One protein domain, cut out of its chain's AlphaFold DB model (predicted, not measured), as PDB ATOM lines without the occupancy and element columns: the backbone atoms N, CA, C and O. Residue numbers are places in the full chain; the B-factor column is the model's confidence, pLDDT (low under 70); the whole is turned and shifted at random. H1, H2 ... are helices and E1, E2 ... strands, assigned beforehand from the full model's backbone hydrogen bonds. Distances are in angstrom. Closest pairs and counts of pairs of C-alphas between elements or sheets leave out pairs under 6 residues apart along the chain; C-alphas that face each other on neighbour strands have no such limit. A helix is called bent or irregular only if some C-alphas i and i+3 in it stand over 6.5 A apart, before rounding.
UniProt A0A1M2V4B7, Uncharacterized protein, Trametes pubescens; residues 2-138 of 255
ATOM      1  N   LEU A   2     -32.584   6.483 -26.292       81.75
ATOM      2  CA  LEU A   2     -33.602   7.523 -26.534       81.75
ATOM      3  C   LEU A   2     -34.988   6.955 -26.889       81.75
ATOM      4  O   LEU A   2     -35.974   7.337 -26.268       81.75
ATOM      5  N   CYS A   3     -35.062   6.003 -27.823       83.12
ATOM      6  CA  CYS A   3     -36.330   5.412 -28.265       83.12
ATOM      7  C   CYS A   3     -37.105   4.786 -27.093       83.12
ATOM      8  O   CYS A   3     -38.281   5.074 -26.911       83.12
ATOM      9  N   VAL A   4     -36.414   4.039 -26.222       84.44
ATOM     10  CA  VAL A   4     -36.988   3.434 -25.003       84.44
ATOM     11  C   VAL A   4     -37.499   4.484 -24.011       84.44
ATOM     12  O   VAL A   4     -38.459   4.237 -23.288       84.44
ATOM     13  N   ALA A   5     -36.860   5.651 -23.931       88.81
ATOM     14  CA  ALA A   5     -37.348   6.730 -23.078       88.81
ATOM     15  C   ALA A   5     -38.633   7.350 -23.649       88.81
ATOM     16  O   ALA A   5     -39.575   7.597 -22.900       88.81
ATOM     17  N   ILE A   6     -38.692   7.539 -24.971       87.81
ATOM     18  CA  ILE A   6     -39.868   8.080 -25.664       87.81
ATOM     19  C   ILE A   6     -41.069   7.134 -25.528       87.81
ATOM     20  O   ILE A   6     -42.175   7.599 -25.260       87.81
ATOM     21  N   THR A   7     -40.864   5.816 -25.634       86.81
ATOM     22  CA  THR A   7     -41.963   4.837 -25.522       86.81
ATOM     23  C   THR A   7     -42.630   4.813 -24.149       86.81
ATOM     24  O   THR A   7     -43.773   4.385 -24.025       86.81
ATOM     25  N   LYS A   8     -41.934   5.285 -23.110       91.44
ATOM     26  CA  LYS A   8     -42.448   5.355 -21.736       91.44
ATOM     27  C   LYS A   8     -43.243   6.628 -21.447       91.44
ATOM     28  O   LYS A   8     -43.742   6.784 -20.334       91.44
ATOM     29  N   LEU A   9     -43.353   7.549 -22.404       90.50
ATOM     30  CA  LEU A   9     -44.130   8.769 -22.217       90.50
ATOM     31  C   LEU A   9     -45.635   8.444 -22.224       90.50
ATOM     32  O   LEU A   9     -46.101   7.739 -23.116       90.50
ATOM     33  N   PRO A  10     -46.437   9.003 -21.298       92.75
ATOM     34  CA  PRO A  10     -47.886   8.772 -21.278       92.75
ATOM     35  C   PRO A  10     -48.576   9.288 -22.551       92.75
ATOM     36  O   PRO A  10     -49.642   8.817 -22.928       92.75
ATOM     37  N   SER A  11     -47.943  10.243 -23.235       92.19
ATOM     38  CA  SER A  11     -48.410  10.859 -24.472       92.19
ATOM     39  C   SER A  11     -47.883  10.176 -25.736       92.19
ATOM     40  O   SER A  11     -48.064  10.738 -26.814       92.19
ATOM     41  N   VAL A  12     -47.241   9.002 -25.649       94.12
ATOM     42  CA  VAL A  12     -46.580   8.329 -26.788       94.12
ATOM     43  C   VAL A  12     -47.484   8.219 -28.027       94.12
ATOM     44  O   VAL A  12     -47.062   8.538 -29.135       94.12
ATOM     45  N   ASN A  13     -48.771   7.921 -27.828       93.31
ATOM     46  CA  ASN A  13     -49.767   7.784 -28.900       93.31
ATOM     47  C   ASN A  13     -50.226   9.114 -29.524       93.31
ATOM     48  O   ASN A  13     -50.971   9.109 -30.497       93.31
ATOM     49  N   SER A  14     -49.824  10.250 -28.956       94.75
ATOM     50  CA  SER A  14     -50.161  11.600 -29.437       94.75
ATOM     51  C   SER A  14     -48.960  12.355 -30.001       94.75
ATOM     52  O   SER A  14     -49.115  13.447 -30.544       94.75
ATOM     53  N   ILE A  15     -47.753  11.788 -29.900       95.44
ATOM     54  CA  ILE A  15     -46.551  12.416 -30.441       95.44
ATOM     55  C   ILE A  15     -46.610  12.332 -31.966       95.44
ATOM     56  O   ILE A  15     -46.496  11.263 -32.560       95.44
ATOM     57  N   THR A  16     -46.779  13.491 -32.596       96.19
ATOM     58  CA  THR A  16     -46.884  13.612 -34.056       96.19
ATOM     59  C   THR A  16     -45.602  14.108 -34.709       96.19
ATOM     60  O   THR A  16     -45.389  13.873 -35.895       96.19
ATOM     61  N   ASN A  17     -44.732  14.782 -33.960       96.00
ATOM     62  CA  ASN A  17     -43.536  15.413 -34.498       96.00
ATOM     63  C   ASN A  17     -42.340  15.117 -33.595       96.00
ATOM     64  O   ASN A  17     -42.416  15.329 -32.383       96.00
ATOM     65  N   ILE A  18     -41.237  14.664 -34.187       94.25
ATOM     66  CA  ILE A  18     -39.960  14.470 -33.504       94.25
ATOM     67  C   ILE A  18     -38.855  15.170 -34.283       94.25
ATOM     68  O   ILE A  18     -38.668  14.950 -35.479       94.25
ATOM     69  N   PHE A  19     -38.089  15.976 -33.555       93.06
ATOM     70  CA  PHE A  19     -36.904  16.655 -34.052       93.06
ATOM     71  C   PHE A  19     -35.717  16.214 -33.200       93.06
ATOM     72  O   PHE A  19     -35.685  16.442 -31.995       93.06
ATOM     73  N   ILE A  20     -34.749  15.551 -33.819       90.25
ATOM     74  CA  ILE A  20     -33.512  15.105 -33.187       90.25
ATOM     75  C   ILE A  20     -32.391  15.928 -33.807       90.25
ATOM     76  O   ILE A  20     -31.999  15.725 -34.953       90.25
ATOM     77  N   ILE A  21     -31.916  16.912 -33.046       88.38
ATOM     78  CA  ILE A  21     -30.834  17.800 -33.463       88.38
ATOM     79  C   ILE A  21     -29.615  17.475 -32.618       88.38
ATOM     80  O   ILE A  21     -29.587  17.749 -31.419       88.38
ATOM     81  N   ILE A  22     -28.600  16.908 -33.252       84.50
ATOM     82  CA  ILE A  22     -27.353  16.534 -32.597       84.50
ATOM     83  C   ILE A  22     -26.364  17.660 -32.841       84.50
ATOM     84  O   ILE A  22     -25.720  17.767 -33.882       84.50
ATOM     85  N   GLY A  23     -26.318  18.587 -31.889       78.75
ATOM     86  CA  GLY A  23     -25.362  19.684 -31.926       78.75
ATOM     87  C   GLY A  23     -23.933  19.187 -31.725       78.75
ATOM     88  O   GLY A  23     -23.706  18.164 -31.082       78.75
ATOM     89  N   ALA A  24     -22.967  19.968 -32.210       64.88
ATOM     90  CA  ALA A  24     -21.578  19.779 -31.826       64.88
ATOM     91  C   ALA A  24     -21.469  19.865 -30.306       64.88
ATOM     92  O   ALA A  24     -21.741  20.922 -29.722       64.88
ATOM     93  N   SER A  25     -21.082  18.768 -29.657       57.56
ATOM     94  CA  SER A  25     -20.703  18.821 -28.256       57.56
ATOM     95  C   SER A  25     -19.514  19.780 -28.176       57.56
ATOM     96  O   SER A  25     -18.403  19.504 -28.614       57.56
ATOM     97  N   ARG A  26     -19.734  20.978 -27.620       54.06
ATOM     98  CA  ARG A  26     -18.656  21.955 -27.373       54.06
ATOM     99  C   ARG A  26     -17.610  21.436 -26.373       54.06
ATOM    100  O   ARG A  26     -16.726  22.196 -25.986       54.06
ATOM    101  N   LEU A  27     -17.754  20.198 -25.904       51.59
ATOM    102  CA  LEU A  27     -17.080  19.689 -24.726       51.59
ATOM    103  C   LEU A  27     -15.632  19.263 -24.979       51.59
ATOM    104  O   LEU A  27     -14.866  19.258 -24.025       51.59
ATOM    105  N   GLU A  28     -15.208  18.989 -26.212       47.81
ATOM    106  CA  GLU A  28     -13.856  18.466 -26.458       47.81
ATOM    107  C   GLU A  28     -13.154  19.241 -27.575       47.81
ATOM    108  O   GLU A  28     -13.021  18.817 -28.713       47.81
ATOM    109  N   ARG A  29     -12.694  20.448 -27.232       49.53
ATOM    110  CA  ARG A  29     -11.565  21.100 -27.926       49.53
ATOM    111  C   ARG A  29     -10.223  20.787 -27.251       49.53
ATOM    112  O   ARG A  29      -9.221  21.408 -27.587       49.53
ATOM    113  N   ALA A  30     -10.215  19.909 -26.248       53.81
ATOM    114  CA  ALA A  30      -9.075  19.757 -25.351       53.81
ATOM    115  C   ALA A  30      -8.067  18.688 -25.791       53.81
ATOM    116  O   ALA A  30      -6.927  18.764 -25.350       53.81
ATOM    117  N   HIS A  31      -8.428  17.741 -26.652       51.75
ATOM    118  CA  HIS A  31      -7.495  16.777 -27.239       51.75
ATOM    119  C   HIS A  31      -7.834  16.644 -28.717       51.75
ATOM    120  O   HIS A  31      -9.010  16.624 -29.064       51.75
ATOM    121  N   GLY A  32      -6.820  16.631 -29.581       57.28
ATOM    122  CA  GLY A  32      -6.954  16.516 -31.037       57.28
ATOM    123  C   GLY A  32      -7.450  15.151 -31.512       57.28
ATOM    124  O   GLY A  32      -7.019  14.705 -32.566       57.28
ATOM    125  N   ASP A  33      -8.313  14.511 -30.728       54.41
ATOM    126  CA  ASP A  33      -8.966  13.260 -31.060       54.41
ATOM    127  C   ASP A  33     -10.236  13.529 -31.855       54.41
ATOM    128  O   ASP A  33     -10.942  14.525 -31.658       54.41
ATOM    129  N   ASP A  34     -10.464  12.625 -32.796       59.44
ATOM    130  CA  ASP A  34     -11.518  12.630 -33.788       59.44
ATOM    131  C   ASP A  34     -12.833  13.211 -33.278       59.44
ATOM    132  O   ASP A  34     -13.400  12.785 -32.272       59.44
ATOM    133  N   LYS A  35     -13.374  14.166 -34.040       62.59
ATOM    134  CA  LYS A  35     -14.765  14.584 -33.879       62.59
ATOM    135  C   LYS A  35     -15.628  13.353 -34.110       62.59
ATOM    136  O   LYS A  35     -15.876  12.975 -35.251       62.59
ATOM    137  N   LEU A  36     -16.059  12.734 -33.017       65.06
ATOM    138  CA  LEU A  36     -16.836  11.512 -33.055       65.06
ATOM    139  C   LEU A  36     -18.200  11.822 -33.682       65.06
ATOM    140  O   LEU A  36     -19.129  12.254 -33.000       65.06
ATOM    141  N   LEU A  37     -18.315  11.629 -34.996       71.38
ATOM    142  CA  LEU A  37     -19.609  11.550 -35.652       71.38
ATOM    143  C   LEU A  37     -20.376  10.384 -35.047       71.38
ATOM    144  O   LEU A  37     -19.834   9.291 -34.871       71.38
ATOM    145  N   GLN A  38     -21.632  10.641 -34.700       79.75
ATOM    146  CA  GLN A  38     -22.518   9.597 -34.226       79.75
ATOM    147  C   GLN A  38     -23.245   8.991 -35.421       79.75
ATOM    148  O   GLN A  38     -23.994   9.690 -36.109       79.75
ATOM    149  N   ILE A  39     -23.004   7.708 -35.667       82.75
ATOM    150  CA  ILE A  39     -23.706   6.932 -36.686       82.75
ATOM    151  C   ILE A  39     -24.919   6.280 -36.028       82.75
ATOM    152  O   ILE A  39     -24.805   5.677 -34.961       82.75
ATOM    153  N   TYR A  40     -26.078   6.445 -36.655       85.31
ATOM    154  CA  TYR A  40     -27.322   5.779 -36.300       85.31
ATOM    155  C   TYR A  40     -27.667   4.791 -37.394       85.31
ATOM    156  O   TYR A  40     -27.856   5.190 -38.545       85.31
ATOM    157  N   TRP A  41     -27.773   3.528 -37.016       86.94
ATOM    158  CA  TRP A  41     -28.168   2.458 -37.915       86.94
ATOM    159  C   TRP A  41     -29.695   2.348 -38.007       86.94
ATOM    160  O   TRP A  41     -30.405   2.880 -37.139       86.94
ATOM    161  N   PRO A  42     -30.232   1.667 -39.035       86.88
ATOM    162  CA  PRO A  42     -31.652   1.349 -39.122       86.88
ATOM    163  C   PRO A  42     -32.247   0.824 -37.814       86.88
ATOM    164  O   PRO A  42     -33.321   1.261 -37.409       86.88
ATOM    165  N   GLU A  43     -31.532  -0.043 -37.102       88.00
ATOM    166  CA  GLU A  43     -31.961  -0.666 -35.848       88.00
ATOM    167  C   GLU A  43     -32.094   0.347 -34.703       88.00
ATOM    168  O   GLU A  43     -32.912   0.164 -33.799       88.00
ATOM    169  N   ASP A  44     -31.334   1.442 -34.749       87.81
ATOM    170  CA  ASP A  44     -31.399   2.505 -33.747       87.81
ATOM    171  C   ASP A  44     -32.644   3.382 -33.930       87.81
ATOM    172  O   ASP A  44     -33.225   3.864 -32.947       87.81
ATOM    173  N   VAL A  45     -33.060   3.599 -35.183       87.81
ATOM    174  CA  VAL A  45     -34.155   4.517 -35.541       87.81
ATOM    175  C   VAL A  45     -35.488   3.809 -35.767       87.81
ATOM    176  O   VAL A  45     -36.533   4.385 -35.455       87.81
ATOM    177  N   ALA A  46     -35.482   2.557 -36.233       89.56
ATOM    178  CA  ALA A  46     -36.676   1.758 -36.508       89.56
ATOM    179  C   ALA A  46     -37.661   1.700 -35.322       89.56
ATOM    180  O   ALA A  46     -38.862   1.889 -35.548       89.56
ATOM    181  N   PRO A  47     -37.218   1.549 -34.054       91.06
ATOM    182  CA  PRO A  47     -38.127   1.533 -32.912       91.06
ATOM    183  C   PRO A  47     -38.991   2.791 -32.775       91.06
ATOM    184  O   PRO A  47     -40.078   2.701 -32.205       91.06
ATOM    185  N   LEU A  48     -38.558   3.952 -33.289       91.12
ATOM    186  CA  LEU A  48     -39.370   5.173 -33.259       91.12
ATOM    187  C   LEU A  48     -40.661   4.998 -34.058       91.12
ATOM    188  O   LEU A  48     -41.723   5.381 -33.583       91.12
ATOM    189  N   PHE A  49     -40.586   4.379 -35.234       92.19
ATOM    190  CA  PHE A  49     -41.735   4.231 -36.124       92.19
ATOM    191  C   PHE A  49     -42.744   3.214 -35.592       92.19
ATOM    192  O   PHE A  49     -43.945   3.457 -35.655       92.19
ATOM    193  N   TYR A  50     -42.271   2.120 -34.987       91.19
ATOM    194  CA  TYR A  50     -43.149   1.135 -34.347       91.19
ATOM    195  C   TYR A  50     -43.810   1.662 -33.072       91.19
ATOM    196  O   TYR A  50     -44.928   1.277 -32.739       91.19
ATOM    197  N   SER A  51     -43.115   2.533 -32.339       93.31
ATOM    198  CA  SER A  51     -43.586   3.000 -31.034       93.31
ATOM    199  C   SER A  51     -44.475   4.236 -31.115       93.31
ATOM    200  O   SER A  51     -45.112   4.586 -30.125       93.31
ATOM    201  N   LEU A  52     -44.501   4.923 -32.258       94.81
ATOM    202  CA  LEU A  52     -45.166   6.212 -32.430       94.81
ATOM    203  C   LEU A  52     -46.172   6.138 -33.583       94.81
ATOM    204  O   LEU A  52     -45.932   6.696 -34.654       94.81
ATOM    205  N   PRO A  53     -47.335   5.497 -33.376       93.25
ATOM    206  CA  PRO A  53     -48.313   5.286 -34.446       93.25
ATOM    207  C   PRO A  53     -48.896   6.595 -35.007       93.25
ATOM    208  O   PRO A  53     -49.422   6.622 -36.119       93.25
ATOM    209  N   ALA A  54     -48.806   7.693 -34.250       95.12
ATOM    210  CA  ALA A  54     -49.255   9.020 -34.664       95.12
ATOM    211  C   ALA A  54     -48.156   9.871 -35.325       95.12
ATOM    212  O   ALA A  54     -48.418  11.029 -35.662       95.12
ATOM    213  N   LEU A  55     -46.943   9.337 -35.516       96.38
ATOM    214  CA  LEU A  55     -45.818  10.086 -36.065       96.38
ATOM    215  C   LEU A  55     -46.125  10.567 -37.491       96.38
ATOM    216  O   LEU A  55     -46.392   9.788 -38.405       96.38
ATOM    217  N   LYS A  56     -46.070  11.885 -37.677       97.00
ATOM    218  CA  LYS A  56     -46.243  12.574 -38.960       97.00
ATOM    219  C   LYS A  56     -44.933  13.174 -39.451       97.00
ATOM    220  O   LYS A  56     -44.739  13.272 -40.658       97.00
ATOM    221  N   ARG A  57     -44.059  13.632 -38.556       97.06
ATOM    222  CA  ARG A  57     -42.817  14.309 -38.946       97.06
ATOM    223  C   ARG A  57     -41.643  13.805 -38.134       97.06
ATOM    224  O   ARG A  57     -41.691  13.832 -36.905       97.06
ATOM    225  N   LEU A  58     -40.589  13.402 -38.830       95.31
ATOM    226  CA  LEU A  58     -39.329  13.002 -38.229       95.31
ATOM    227  C   LEU A  58     -38.175  13.724 -38.911       95.31
ATOM    228  O   LEU A  58     -37.996  13.630 -40.127       95.31
ATOM    229  N   VAL A  59     -37.384  14.428 -38.108       94.38
ATOM    230  CA  VAL A  59     -36.217  15.171 -38.575       94.38
ATOM    231  C   VAL A  59     -35.008  14.792 -37.731       94.38
ATOM    232  O   VAL A  59     -34.995  15.076 -36.536       94.38
ATOM    233  N   PHE A  60     -33.988  14.203 -38.351       91.12
ATOM    234  CA  PHE A  60     -32.633  14.119 -37.813       91.12
ATOM    235  C   PHE A  60     -31.742  15.139 -38.512       91.12
ATOM    236  O   PHE A  60     -31.705  15.229 -39.745       91.12
ATOM    237  N   ALA A  61     -31.024  15.918 -37.713       89.50
ATOM    238  CA  ALA A  61     -30.097  16.922 -38.198       89.50
ATOM    239  C   ALA A  61     -28.901  17.082 -37.261       89.50
ATOM    240  O   ALA A  61     -28.982  16.804 -36.065       89.50
ATOM    241  N   GLY A  62     -27.812  17.633 -37.796       86.62
ATOM    242  CA  GLY A  62     -26.628  18.006 -37.026       86.62
ATOM    243  C   GLY A  62     -25.423  17.107 -37.298       86.62
ATOM    244  O   GLY A  62     -25.218  16.655 -38.421       86.62
ATOM    245  N   GLN A  63     -24.577  16.910 -36.290       84.12
ATOM    246  CA  GLN A  63     -23.342  16.124 -36.373       84.12
ATOM    247  C   GLN A  63     -23.607  14.631 -36.151       84.12
ATOM    248  O   GLN A  63     -23.068  14.009 -35.238       84.12
ATOM    249  N   CYS A  64     -24.466  14.067 -36.988       83.50
ATOM    250  CA  CYS A  64     -24.782  12.650 -36.997       83.50
ATOM    251  C   CYS A  64     -24.954  12.155 -38.429       83.50
ATOM    252  O   CYS A  64     -25.398  12.913 -39.290       83.50
ATOM    253  N   ILE A  65     -24.652  10.882 -38.656       83.88
ATOM    254  CA  ILE A  65     -24.975  10.171 -39.892       83.88
ATOM    255  C   ILE A  65     -26.112   9.212 -39.557       83.88
ATOM    256  O   ILE A  65     -26.041   8.487 -38.569       83.88
ATOM    257  N   THR A  66     -27.174   9.221 -40.354       85.69
ATOM    258  CA  THR A  66     -28.253   8.239 -40.235       85.69
ATOM    259  C   THR A  66     -28.206   7.358 -41.461       85.69
ATOM    260  O   THR A  66     -28.421   7.828 -42.577       85.69
ATOM    261  N   VAL A  67     -27.892   6.091 -41.237       85.50
ATOM    262  CA  VAL A  67     -27.854   5.072 -42.268       85.50
ATOM    263  C   VAL A  67     -29.274   4.580 -42.519       85.50
ATOM    264  O   VAL A  67     -30.014   4.270 -41.585       85.50
ATOM    265  N   VAL A  68     -29.664   4.532 -43.790       87.38
ATOM    266  CA  VAL A  68     -30.989   4.087 -44.222       87.38
ATOM    267  C   VAL A  68     -30.823   3.168 -45.414       87.38
ATOM    268  O   VAL A  68     -30.168   3.533 -46.386       87.38
ATOM    269  N   ASP A  69     -31.455   2.006 -45.354       88.56
ATOM    270  CA  ASP A  69     -31.521   1.040 -46.441       88.56
ATOM    271  C   ASP A  69     -32.981   0.812 -46.884       88.56
ATOM    272  O   ASP A  69     -33.933   1.411 -46.370       88.56
ATOM    273  N   ASN A  70     -33.179  -0.052 -47.880       89.69
ATOM    274  CA  ASN A  70     -34.517  -0.411 -48.353       89.69
ATOM    275  C   ASN A  70     -35.395  -1.047 -47.264       89.69
ATOM    276  O   ASN A  70     -36.609  -0.835 -47.272       89.69
ATOM    277  N   LEU A  71     -34.803  -1.838 -46.363       89.38
ATOM    278  CA  LEU A  71     -35.538  -2.519 -45.303       89.38
ATOM    279  C   LEU A  71     -36.092  -1.498 -44.306       89.38
ATOM    280  O   LEU A  71     -37.291  -1.503 -44.030       89.38
ATOM    281  N   ALA A  72     -35.256  -0.560 -43.864       90.81
ATOM    282  CA  ALA A  72     -35.635   0.568 -43.027       90.81
ATOM    283  C   ALA A  72     -36.753   1.381 -43.679       90.81
ATOM    284  O   ALA A  72     -37.767   1.652 -43.043       90.81
ATOM    285  N   LEU A  73     -36.611   1.735 -44.961       93.12
ATOM    286  CA  LEU A  73     -37.643   2.470 -45.699       93.12
ATOM    287  C   LEU A  73     -38.969   1.702 -45.748       93.12
ATOM    288  O   LEU A  73     -40.018   2.305 -45.527       93.12
ATOM    289  N   GLY A  74     -38.931   0.388 -45.979       93.75
ATOM    290  CA  GLY A  74     -40.112  -0.477 -45.944       93.75
ATOM    291  C   GLY A  74     -40.781  -0.493 -44.569       93.75
ATOM    292  O   GLY A  74     -41.983  -0.248 -44.461       93.75
ATOM    293  N   THR A  75     -39.992  -0.676 -43.511       92.69
ATOM    294  CA  THR A  75     -40.442  -0.618 -42.117       92.69
ATOM    295  C   THR A  75     -41.093   0.722 -41.773       92.69
ATOM    296  O   THR A  75     -42.167   0.750 -41.163       92.69
ATOM    297  N   ILE A  76     -40.476   1.836 -42.174       94.50
ATOM    298  CA  ILE A  76     -41.007   3.191 -41.972       94.50
ATOM    299  C   ILE A  76     -42.357   3.325 -42.668       94.50
ATOM    300  O   ILE A  76     -43.326   3.804 -42.078       94.50
ATOM    301  N   ALA A  77     -42.418   2.876 -43.918       95.19
ATOM    302  CA  ALA A  77     -43.598   2.968 -44.750       95.19
ATOM    303  C   ALA A  77     -44.784   2.168 -44.188       95.19
ATOM    304  O   ALA A  77     -45.928   2.612 -44.266       95.19
ATOM    305  N   GLU A  78     -44.512   0.997 -43.612       95.44
ATOM    306  CA  GLU A  78     -45.517   0.143 -42.971       95.44
ATOM    307  C   GLU A  78     -45.984   0.692 -41.626       95.44
ATOM    308  O   GLU A  78     -47.179   0.689 -41.334       95.44
ATOM    309  N   SER A  79     -45.050   1.184 -40.815       95.12
ATOM    310  CA  SER A  79     -45.331   1.595 -39.436       95.12
ATOM    311  C   SER A  79     -45.891   3.013 -39.341       95.12
ATOM    312  O   SER A  79     -46.543   3.370 -38.364       95.12
ATOM    313  N   SER A  80     -45.637   3.854 -40.345       95.50
ATOM    314  CA  SER A  80     -46.027   5.266 -40.347       95.50
ATOM    315  C   SER A  80     -46.658   5.690 -41.683       95.50
ATOM    316  O   SER A  80     -46.184   6.626 -42.320       95.50
ATOM    317  N   PRO A  81     -47.792   5.095 -42.104       96.12
ATOM    318  CA  PRO A  81     -48.449   5.436 -43.378       96.12
ATOM    319  C   PRO A  81     -48.944   6.895 -43.449       96.12
ATOM    320  O   PRO A  81     -49.236   7.426 -44.522       96.12
ATOM    321  N   ASN A  82     -49.040   7.569 -42.298       96.00
ATOM    322  CA  ASN A  82     -49.429   8.974 -42.179       96.00
ATOM    323  C   ASN A  82     -48.243   9.952 -42.199       96.00
ATOM    324  O   ASN A  82     -48.447  11.142 -41.937       96.00
ATOM    325  N   LEU A  83     -47.030   9.473 -42.487       97.62
ATOM    326  CA  LEU A  83     -45.831  10.298 -42.519       97.62
ATOM    327  C   LEU A  83     -45.971  11.414 -43.564       97.62
ATOM    328  O   LEU A  83     -46.346  11.190 -44.713       97.62
ATOM    329  N   VAL A  84     -45.689  12.637 -43.132       97.81
ATOM    330  CA  VAL A  84     -45.745  13.878 -43.914       97.81
ATOM    331  C   VAL A  84     -44.342  14.378 -44.231       97.81
ATOM    332  O   VAL A  84     -44.107  14.908 -45.317       97.81
ATOM    333  N   GLU A  85     -43.408  14.213 -43.297       97.25
ATOM    334  CA  GLU A  85     -42.037  14.692 -43.427       97.25
ATOM    335  C   GLU A  85     -41.050  13.670 -42.863       97.25
ATOM    336  O   GLU A  85     -41.142  13.290 -41.695       97.25
ATOM    337  N   LEU A  86     -40.087  13.272 -43.694       96.19
ATOM    338  CA  LEU A  86     -38.929  12.479 -43.301       96.19
ATOM    339  C   LEU A  86     -37.669  13.218 -43.737       96.19
ATOM    340  O   LEU A  86     -37.465  13.465 -44.925       96.19
ATOM    341  N   THR A  87     -36.847  13.620 -42.777       94.19
ATOM    342  CA  THR A  87     -35.603  14.343 -43.042       94.19
ATOM    343  C   THR A  87     -34.469  13.715 -42.250       94.19
ATOM    344  O   THR A  87     -34.489  13.749 -41.026       94.19
ATOM    345  N   PHE A  88     -33.462  13.197 -42.938       91.31
ATOM    346  CA  PHE A  88     -32.187  12.788 -42.369       91.31
ATOM    347  C   PHE A  88     -31.093  13.612 -43.035       91.31
ATOM    348  O   PHE A  88     -30.818  13.469 -44.224       91.31
ATOM    349  N   THR A  89     -30.512  14.531 -42.273       87.69
ATOM    350  CA  THR A  89     -29.461  15.443 -42.733       87.69
ATOM    351  C   THR A  89     -28.237  15.290 -41.849       87.69
ATOM    352  O   THR A  89     -28.371  15.120 -40.639       87.69
ATOM    353  N   TRP A  90     -27.049  15.412 -42.435       82.19
ATOM    354  CA  TRP A  90     -25.802  15.500 -41.681       82.19
ATOM    355  C   TRP A  90     -25.083  16.816 -41.959       82.19
ATOM    356  O   TRP A  90     -25.299  17.487 -42.972       82.19
ATOM    357  N   ALA A  91     -24.193  17.191 -41.047       78.81
ATOM    358  CA  ALA A  91     -23.318  18.337 -41.209       78.81
ATOM    359  C   ALA A  91     -22.301  18.076 -42.335       78.81
ATOM    360  O   ALA A  91     -21.390  17.268 -42.189       78.81
ATOM    361  N   TRP A  92     -22.439  18.781 -43.460       69.00
ATOM    362  CA  TRP A  92     -21.581  18.659 -44.653       69.00
ATOM    363  C   TRP A  92     -20.077  18.848 -44.389       69.00
ATOM    364  O   TRP A  92     -19.245  18.460 -45.206       69.00
ATOM    365  N   ASN A  93     -19.724  19.471 -43.264       71.81
ATOM    366  CA  ASN A  93     -18.354  19.754 -42.852       71.81
ATOM    367  C   ASN A  93     -17.762  18.705 -41.895       71.81
ATOM    368  O   ASN A  93     -16.683  18.933 -41.346       71.81
ATOM    369  N   ALA A  94     -18.462  17.597 -41.661       68.44
ATOM    370  CA  ALA A  94     -17.985  16.497 -40.843       68.44
ATOM    371  C   ALA A  94     -17.732  15.280 -41.751       68.44
ATOM    372  O   ALA A  94     -18.689  14.607 -42.139       68.44
ATOM    373  N   PRO A  95     -16.476  15.031 -42.169       66.88
ATOM    374  CA  PRO A  95     -16.155  13.815 -42.902       66.88
ATOM    375  C   PRO A  95     -16.364  12.591 -41.990       66.88
ATOM    376  O   PRO A  95     -16.072  12.699 -40.796       66.88
ATOM    377  N   PRO A  96     -16.873  11.463 -42.522       65.81
ATOM    378  CA  PRO A  96     -16.885  10.187 -41.803       65.81
ATOM    379  C   PRO A  96     -15.459   9.797 -41.399       65.81
ATOM    380  O   PRO A  96     -14.493  10.279 -42.002       65.81
ATOM    381  N   ARG A  97     -15.310   8.970 -40.358       68.06
ATOM    382  CA  ARG A  97     -13.978   8.471 -40.002       68.06
ATOM    383  C   ARG A  97     -13.502   7.486 -41.069       68.06
ATOM    384  O   ARG A  97     -14.347   6.849 -41.690       68.06
ATOM    385  N   PRO A  98     -12.182   7.304 -41.234       69.56
ATOM    386  CA  PRO A  98     -11.643   6.272 -42.119       69.56
ATOM    387  C   PRO A  98     -12.219   4.880 -41.821       69.56
ATOM    388  O   PRO A  98     -12.545   4.141 -42.737       69.56
ATOM    389  N   ASP A  99     -12.422   4.554 -40.541       69.38
ATOM    390  CA  ASP A  99     -12.995   3.266 -40.119       69.38
ATOM    391  C   ASP A  99     -14.505   3.139 -40.407       69.38
ATOM    392  O   ASP A  99     -15.055   2.040 -40.364       69.38
ATOM    393  N   ASP A 100     -15.179   4.259 -40.685       67.75
ATOM    394  CA  ASP A 100     -16.587   4.295 -41.088       67.75
ATOM    395  C   ASP A 100     -16.737   4.221 -42.624       67.75
ATOM    396  O   ASP A 100     -17.863   4.208 -43.132       67.75
ATOM    397  N   GLU A 101     -15.627   4.204 -43.376       67.44
ATOM    398  CA  GLU A 101     -15.642   4.026 -44.827       67.44
ATOM    399  C   GLU A 101     -16.021   2.580 -45.154       67.44
ATOM    400  O   GLU A 101     -15.240   1.644 -44.992       67.44
ATOM    401  N   ARG A 102     -17.261   2.408 -45.609       66.81
ATOM    402  CA  ARG A 102     -17.768   1.151 -46.156       66.81
ATOM    403  C   ARG A 102     -17.593   1.153 -47.668       66.81
ATOM    404  O   ARG A 102     -17.877   2.158 -48.326       66.81
ATOM    405  N   SER A 103     -17.172   0.022 -48.211       71.19
ATOM    406  CA  SER A 103     -17.059  -0.195 -49.647       71.19
ATOM    407  C   SER A 103     -18.386  -0.722 -50.206       71.19
ATOM    408  O   SER A 103     -19.069  -1.480 -49.520       71.19
ATOM    409  N   PRO A 104     -18.784  -0.388 -51.447       69.50
ATOM    410  CA  PRO A 104     -19.952  -0.990 -52.100       69.50
ATOM    411  C   PRO A 104     -19.932  -2.525 -52.138       69.50
ATOM    412  O   PRO A 104     -20.985  -3.154 -52.246       69.50
ATOM    413  N   GLU A 105     -18.743  -3.124 -52.090       76.88
ATOM    414  CA  GLU A 105     -18.532  -4.568 -52.045       76.88
ATOM    415  C   GLU A 105     -18.815  -5.186 -50.666       76.88
ATOM    416  O   GLU A 105     -18.928  -6.408 -50.574       76.88
ATOM    417  N   ASP A 106     -18.947  -4.374 -49.612       74.00
ATOM    418  CA  ASP A 106     -19.301  -4.862 -48.282       74.00
ATOM    419  C   ASP A 106     -20.747  -5.378 -48.294       74.00
ATOM    420  O   ASP A 106     -21.680  -4.681 -48.705       74.00
ATOM    421  N   GLU A 107     -20.952  -6.612 -47.823       69.75
ATOM    422  CA  GLU A 107     -22.269  -7.272 -47.831       69.75
ATOM    423  C   GLU A 107     -23.332  -6.511 -47.023       69.75
ATOM    424  O   GLU A 107     -24.531  -6.660 -47.262       69.75
ATOM    425  N   ASP A 108     -22.896  -5.685 -46.073       66.56
ATOM    426  CA  ASP A 108     -23.732  -4.866 -45.207       66.56
ATOM    427  C   ASP A 108     -23.697  -3.372 -45.582       66.56
ATOM    428  O   ASP A 108     -24.063  -2.515 -44.770       66.56
ATOM    429  N   PHE A 109     -23.285  -3.034 -46.814       66.31
ATOM    430  CA  PHE A 109     -23.386  -1.668 -47.322       66.31
ATOM    431  C   PHE A 109     -24.866  -1.249 -47.419       66.31
ATOM    432  O   PHE A 109     -25.675  -1.907 -48.084       66.31
ATOM    433  N   PRO A 110     -25.270  -0.144 -46.774       65.00
ATOM    434  CA  PRO A 110     -26.665   0.265 -46.728       65.00
ATOM    435  C   PRO A 110     -27.124   0.825 -48.077       65.00
ATOM    436  O   PRO A 110     -26.865   1.974 -48.435       65.00
ATOM    437  N   TYR A 111     -27.866   0.014 -48.828       72.12
ATOM    438  CA  TYR A 111     -28.435   0.422 -50.106       72.12
ATOM    439  C   TYR A 111     -29.860   0.966 -49.935       72.12
ATOM    440  O   TYR A 111     -30.850   0.231 -50.025       72.12
ATOM    441  N   ALA A 112     -29.987   2.284 -49.754       80.12
ATOM    442  CA  ALA A 112     -31.223   2.987 -50.097       80.12
ATOM    443  C   ALA A 112     -31.312   3.097 -51.623       80.12
ATOM    444  O   ALA A 112     -30.710   3.966 -52.253       80.12
ATOM    445  N   THR A 113     -32.063   2.192 -52.235       83.94
ATOM    446  CA  THR A 113     -32.278   2.194 -53.685       83.94
ATOM    447  C   THR A 113     -33.481   3.058 -54.057       83.94
ATOM    448  O   THR A 113     -34.379   3.294 -53.245       83.94
ATOM    449  N   ALA A 114     -33.568   3.458 -55.329       86.81
ATOM    450  CA  ALA A 114     -34.754   4.129 -55.864       86.81
ATOM    451  C   ALA A 114     -36.047   3.320 -55.632       86.81
ATOM    452  O   ALA A 114     -37.109   3.904 -55.416       86.81
ATOM    453  N   TRP A 115     -35.953   1.985 -55.614       87.62
ATOM    454  CA  TRP A 115     -37.076   1.103 -55.302       87.62
ATOM    455  C   TRP A 115     -37.593   1.301 -53.871       87.62
ATOM    456  O   TRP A 115     -38.795   1.474 -53.676       87.62
ATOM    457  N   GLY A 116     -36.701   1.348 -52.875       90.69
ATOM    458  CA  GLY A 116     -37.084   1.587 -51.480       90.69
ATOM    459  C   GLY A 116     -37.764   2.944 -51.286       90.69
ATOM    460  O   GLY A 116     -38.779   3.044 -50.598       90.69
ATOM    461  N   LEU A 117     -37.260   3.986 -51.956       92.44
ATOM    462  CA  LEU A 117     -37.870   5.322 -51.930       92.44
ATOM    463  C   LEU A 117     -39.251   5.342 -52.587       92.44
ATOM    464  O   LEU A 117     -40.170   5.989 -52.083       92.44
ATOM    465  N   MET A 118     -39.409   4.620 -53.697       93.62
ATOM    466  CA  MET A 118     -40.691   4.490 -54.378       93.62
ATOM    467  C   MET A 118     -41.719   3.771 -53.497       93.62
ATOM    468  O   MET A 118     -42.852   4.236 -53.389       93.62
ATOM    469  N   GLU A 119     -41.334   2.681 -52.828       94.06
ATOM    470  CA  GLU A 119     -42.218   1.984 -51.886       94.06
ATOM    471  C   GLU A 119     -42.612   2.873 -50.702       94.06
ATOM    472  O   GLU A 119     -43.792   2.902 -50.337       94.06
ATOM    473  N   LEU A 120     -41.673   3.660 -50.158       95.06
ATOM    474  CA  LEU A 120     -41.978   4.653 -49.128       95.06
ATOM    475  C   LEU A 120     -43.039   5.648 -49.619       95.06
ATOM    476  O   LEU A 120     -44.056   5.837 -48.954       95.06
ATOM    477  N   ALA A 121     -42.839   6.250 -50.795       95.31
ATOM    478  CA  ALA A 121     -43.769   7.226 -51.362       95.31
ATOM    479  C   ALA A 121     -45.150   6.618 -51.664       95.31
ATOM    480  O   ALA A 121     -46.177   7.247 -51.409       95.31
ATOM    481  N   ARG A 122     -45.193   5.374 -52.161       96.25
ATOM    482  CA  ARG A 122     -46.439   4.663 -52.476       96.25
ATOM    483  C   ARG A 122     -47.275   4.384 -51.228       96.25
ATOM    484  O   ARG A 122     -48.500   4.477 -51.276       96.25
ATOM    485  N   ARG A 123     -46.627   4.007 -50.125       96.88
ATOM    486  CA  ARG A 123     -47.293   3.626 -48.867       96.88
ATOM    487  C   ARG A 123     -47.530   4.804 -47.921       96.88
ATOM    488  O   ARG A 123     -48.406   4.712 -47.068       96.88
ATOM    489  N   CYS A 124     -46.815   5.913 -48.105       97.19
ATOM    490  CA  CYS A 124     -47.014   7.165 -47.375       97.19
ATOM    491  C   CYS A 124     -47.625   8.235 -48.300       97.19
ATOM    492  O   CYS A 124     -46.938   9.188 -48.671       97.19
ATOM    493  N   PRO A 125     -48.921   8.151 -48.663       96.56
ATOM    494  CA  PRO A 125     -49.546   9.062 -49.635       96.56
ATOM    495  C   PRO A 125     -49.596  10.525 -49.172       96.56
ATOM    496  O   PRO A 125     -49.923  11.423 -49.946       96.56
ATOM    497  N   ARG A 126     -49.310  10.780 -47.891       96.62
ATOM    498  CA  ARG A 126     -49.266  12.119 -47.294       96.62
ATOM    499  C   ARG A 126     -47.860  12.708 -47.238       96.62
ATOM    500  O   ARG A 126     -47.733  13.845 -46.778       96.62
ATOM    501  N   LEU A 127     -46.842  11.969 -47.677       97.00
ATOM    502  CA  LEU A 127     -45.454  12.406 -47.643       97.00
ATOM    503  C   LEU A 127     -45.287  13.604 -48.581       97.00
ATOM    504  O   LEU A 127     -45.486  13.500 -49.785       97.00
ATOM    505  N   LYS A 128     -44.953  14.761 -48.011       96.12
ATOM    506  CA  LYS A 128     -44.738  16.019 -48.744       96.12
ATOM    507  C   LYS A 128     -43.273  16.414 -48.802       96.12
ATOM    508  O   LYS A 128     -42.886  17.218 -49.642       96.12
ATOM    509  N   LYS A 129     -42.470  15.900 -47.871       95.38
ATOM    510  CA  LYS A 129     -41.054  16.218 -47.773       95.38
ATOM    511  C   LYS A 129     -40.264  14.963 -47.445       95.38
ATOM    512  O   LYS A 129     -40.471  14.345 -46.403       95.38
ATOM    513  N   LEU A 130     -39.347  14.636 -48.344       93.75
ATOM    514  CA  LEU A 130     -38.373  13.575 -48.187       93.75
ATOM    515  C   LEU A 130     -36.996  14.176 -48.438       93.75
ATOM    516  O   LEU A 130     -36.725  14.683 -49.523       93.75
ATOM    517  N   ALA A 131     -36.146  14.149 -47.423       91.00
ATOM    518  CA  ALA A 131     -34.763  14.578 -47.527       91.00
ATOM    519  C   ALA A 131     -33.902  13.506 -46.879       91.00
ATOM    520  O   ALA A 131     -33.938  13.332 -45.666       91.00
ATOM    521  N   LEU A 132     -33.159  12.768 -47.691       87.56
ATOM    522  CA  LEU A 132     -32.218  11.766 -47.221       87.56
ATOM    523  C   LEU A 132     -30.850  12.206 -47.703       87.56
ATOM    524  O   LEU A 132     -30.630  12.356 -48.904       87.56
ATOM    525  N   ALA A 133     -29.947  12.458 -46.772       78.62
ATOM    526  CA  ALA A 133     -28.553  12.582 -47.117       78.62
ATOM    527  C   ALA A 133     -28.053  11.174 -47.491       78.62
ATOM    528  O   ALA A 133     -28.152  10.242 -46.696       78.62
ATOM    529  N   VAL A 134     -27.600  11.009 -48.734       65.38
ATOM    530  CA  VAL A 134     -27.052   9.750 -49.266       65.38
ATOM    531  C   VAL A 134     -25.594  10.003 -49.593       65.38
ATOM    532  O   VAL A 134     -25.292  10.944 -50.334       65.38
ATOM    533  N   ASP A 135     -24.679   9.244 -48.982       59.56
ATOM    534  CA  ASP A 135     -23.258   9.540 -49.136       59.56
ATOM    535  C   ASP A 135     -22.796   8.832 -50.393       59.56
ATOM    536  O   ASP A 135     -22.284   7.719 -50.375       59.56
ATOM    537  N   MET A 136     -23.049   9.483 -51.523       50.28
ATOM    538  CA  MET A 136     -22.659   8.953 -52.820       50.28
ATOM    539  C   MET A 136     -21.148   9.003 -53.048       50.28
ATOM    540  O   MET A 136     -20.693   8.515 -54.078       50.28
ATOM    541  N   ARG A 137     -20.352   9.572 -52.128       50.78
ATOM    542  CA  ARG A 137     -18.887   9.542 -52.257       50.78
ATOM    543  C   ARG A 137     -18.348   8.116 -52.195       50.78
ATOM    544  O   ARG A 137     -17.322   7.851 -52.805       50.78
ATOM    545  N   PHE A 138     -19.084   7.211 -51.555       49.41
ATOM    546  CA  PHE A 138     -18.762   5.787 -51.496       49.41
ATOM    547  C   PHE A 138     -19.363   4.981 -52.651       49.41
ATOM    548  O   PHE A 138     -18.999   3.835 -52.840       49.41
TER     549      PHE A 138
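This is residues 2 to 138 of the 255 residues of an uncharacterized protein of Trametes pubescens (UniProt A0A1M2V4B7). The chain winds in stacked turns, like a short solenoid: the strands E1, E3, E5 and E6 lie side by side as a wall along one side, and the helices H1, H2, H3 and H4 form a row along the other, running back against the strands. The short strands E2 and E4 make a small second sheet between the ends of the wall and the row, and residues 26 to 33, in the loop after E1, stick out at one end. The printed part has 137 residues, with four named helices and six named strands in the order H1 E1 E2 H2 E3 E4 H3 E5 H4 E6. The larger sheet has the order E1 E3 E5 E6, all parallel, and the smaller the order E2 E4, also parallel; the class is mixed, helices and strands, with under half of the residues in named elements. The whole is compact, with a radius of gyration of the C-alphas of 15.8 A and spans of 45 by 37 by 24 A.

In the larger sheet E1 covers residues 17 to 22 and is 16.3 A long from first to last C-alpha, beginning at C-alpha 17 (-43.536, 15.413, -34.498). E3, residues 57 to 62, is 16.7 A long. E5 covers residues 85 to 88, and E6 covers residues 129 to 132, ending at C-alpha 132 (-32.218, 11.766, -47.221). The smaller sheet holds E2, residues 38 to 40, and E4, residues 64 to 66. H1 covers residues 2 to 7 and begins at C-alpha 2 (-33.602, 7.523, -26.534). H2, residues 42 to 51, is 14.5 A long, H3, residues 70 to 79, is 14.2 A, and H4, residues 114 to 123, is 14.4 A. H2 is irregular, but only just: C-alphas 44 and 47 are 6.8 A apart.

In the larger sheet E1 and E6 are edge strands. E1 and E3 are parallel at 8 degrees, with N 20 and O 59 within hydrogen-bond range at 2.8 A. E3 and E5 are parallel at 22 degrees, with N 60 and O 87 at 2.8 A. E5 and E6 are parallel at 16 degrees, with N 88 and O 131 at 2.8 A. E5, H4 and E6 form a strand-helix-strand unit, two parallel neighbour strands with a helix between them along the chain, and its crossover is right-handed. H1 and H3 are not on this sheet; H2 and H4 are only just not on it, each with 4 pairs of C-alphas within 10 A. E2 and E4 are parallel at 17 degrees, with N 40 and O 65 at 2.8 A. The closest C-alphas of E4 and E5, those of Thr 66 and Phe 88, are 6.4 A apart. H3 touches H4, the same way at a shallow tilt of 4 degrees, and their closest C-alphas are those of Asn 70 and Gly 116, 4.5 A apart. H3 touches H2, the same way at a shallow tilt of 10 degrees, closest at the C-alphas of Phe 49 and Ser 79, 5.6 A. H2 touches H1, the same way at a shallow tilt of 17 degrees, closest at the C-alphas of Cys 3 and Leu 48, 5.9 A. The helix packing is mostly aligned, the touching helices standing at shallow tilts. H1 and H3 are apart, and so are H2 and H4. In H1, H3 and H4 every O i to N i+4 pair is within hydrogen-bond range; in H2 3 of 6 are.

The two C-alphas farthest apart are those of Ala 30 and Arg 122, at 48.6 A. The printed part has no cut. The links from E1 to E2, 15 residues, and from E5 to H4, 25 residues, are long. Residues 26 to 33 stand free, and the body without them spans 41 by 35 by 24 A. The mean pLDDT of the printed part is 82.9; 33 residues are under 70, among them residues 24 to 36, 94 to 102 and 134 to 138.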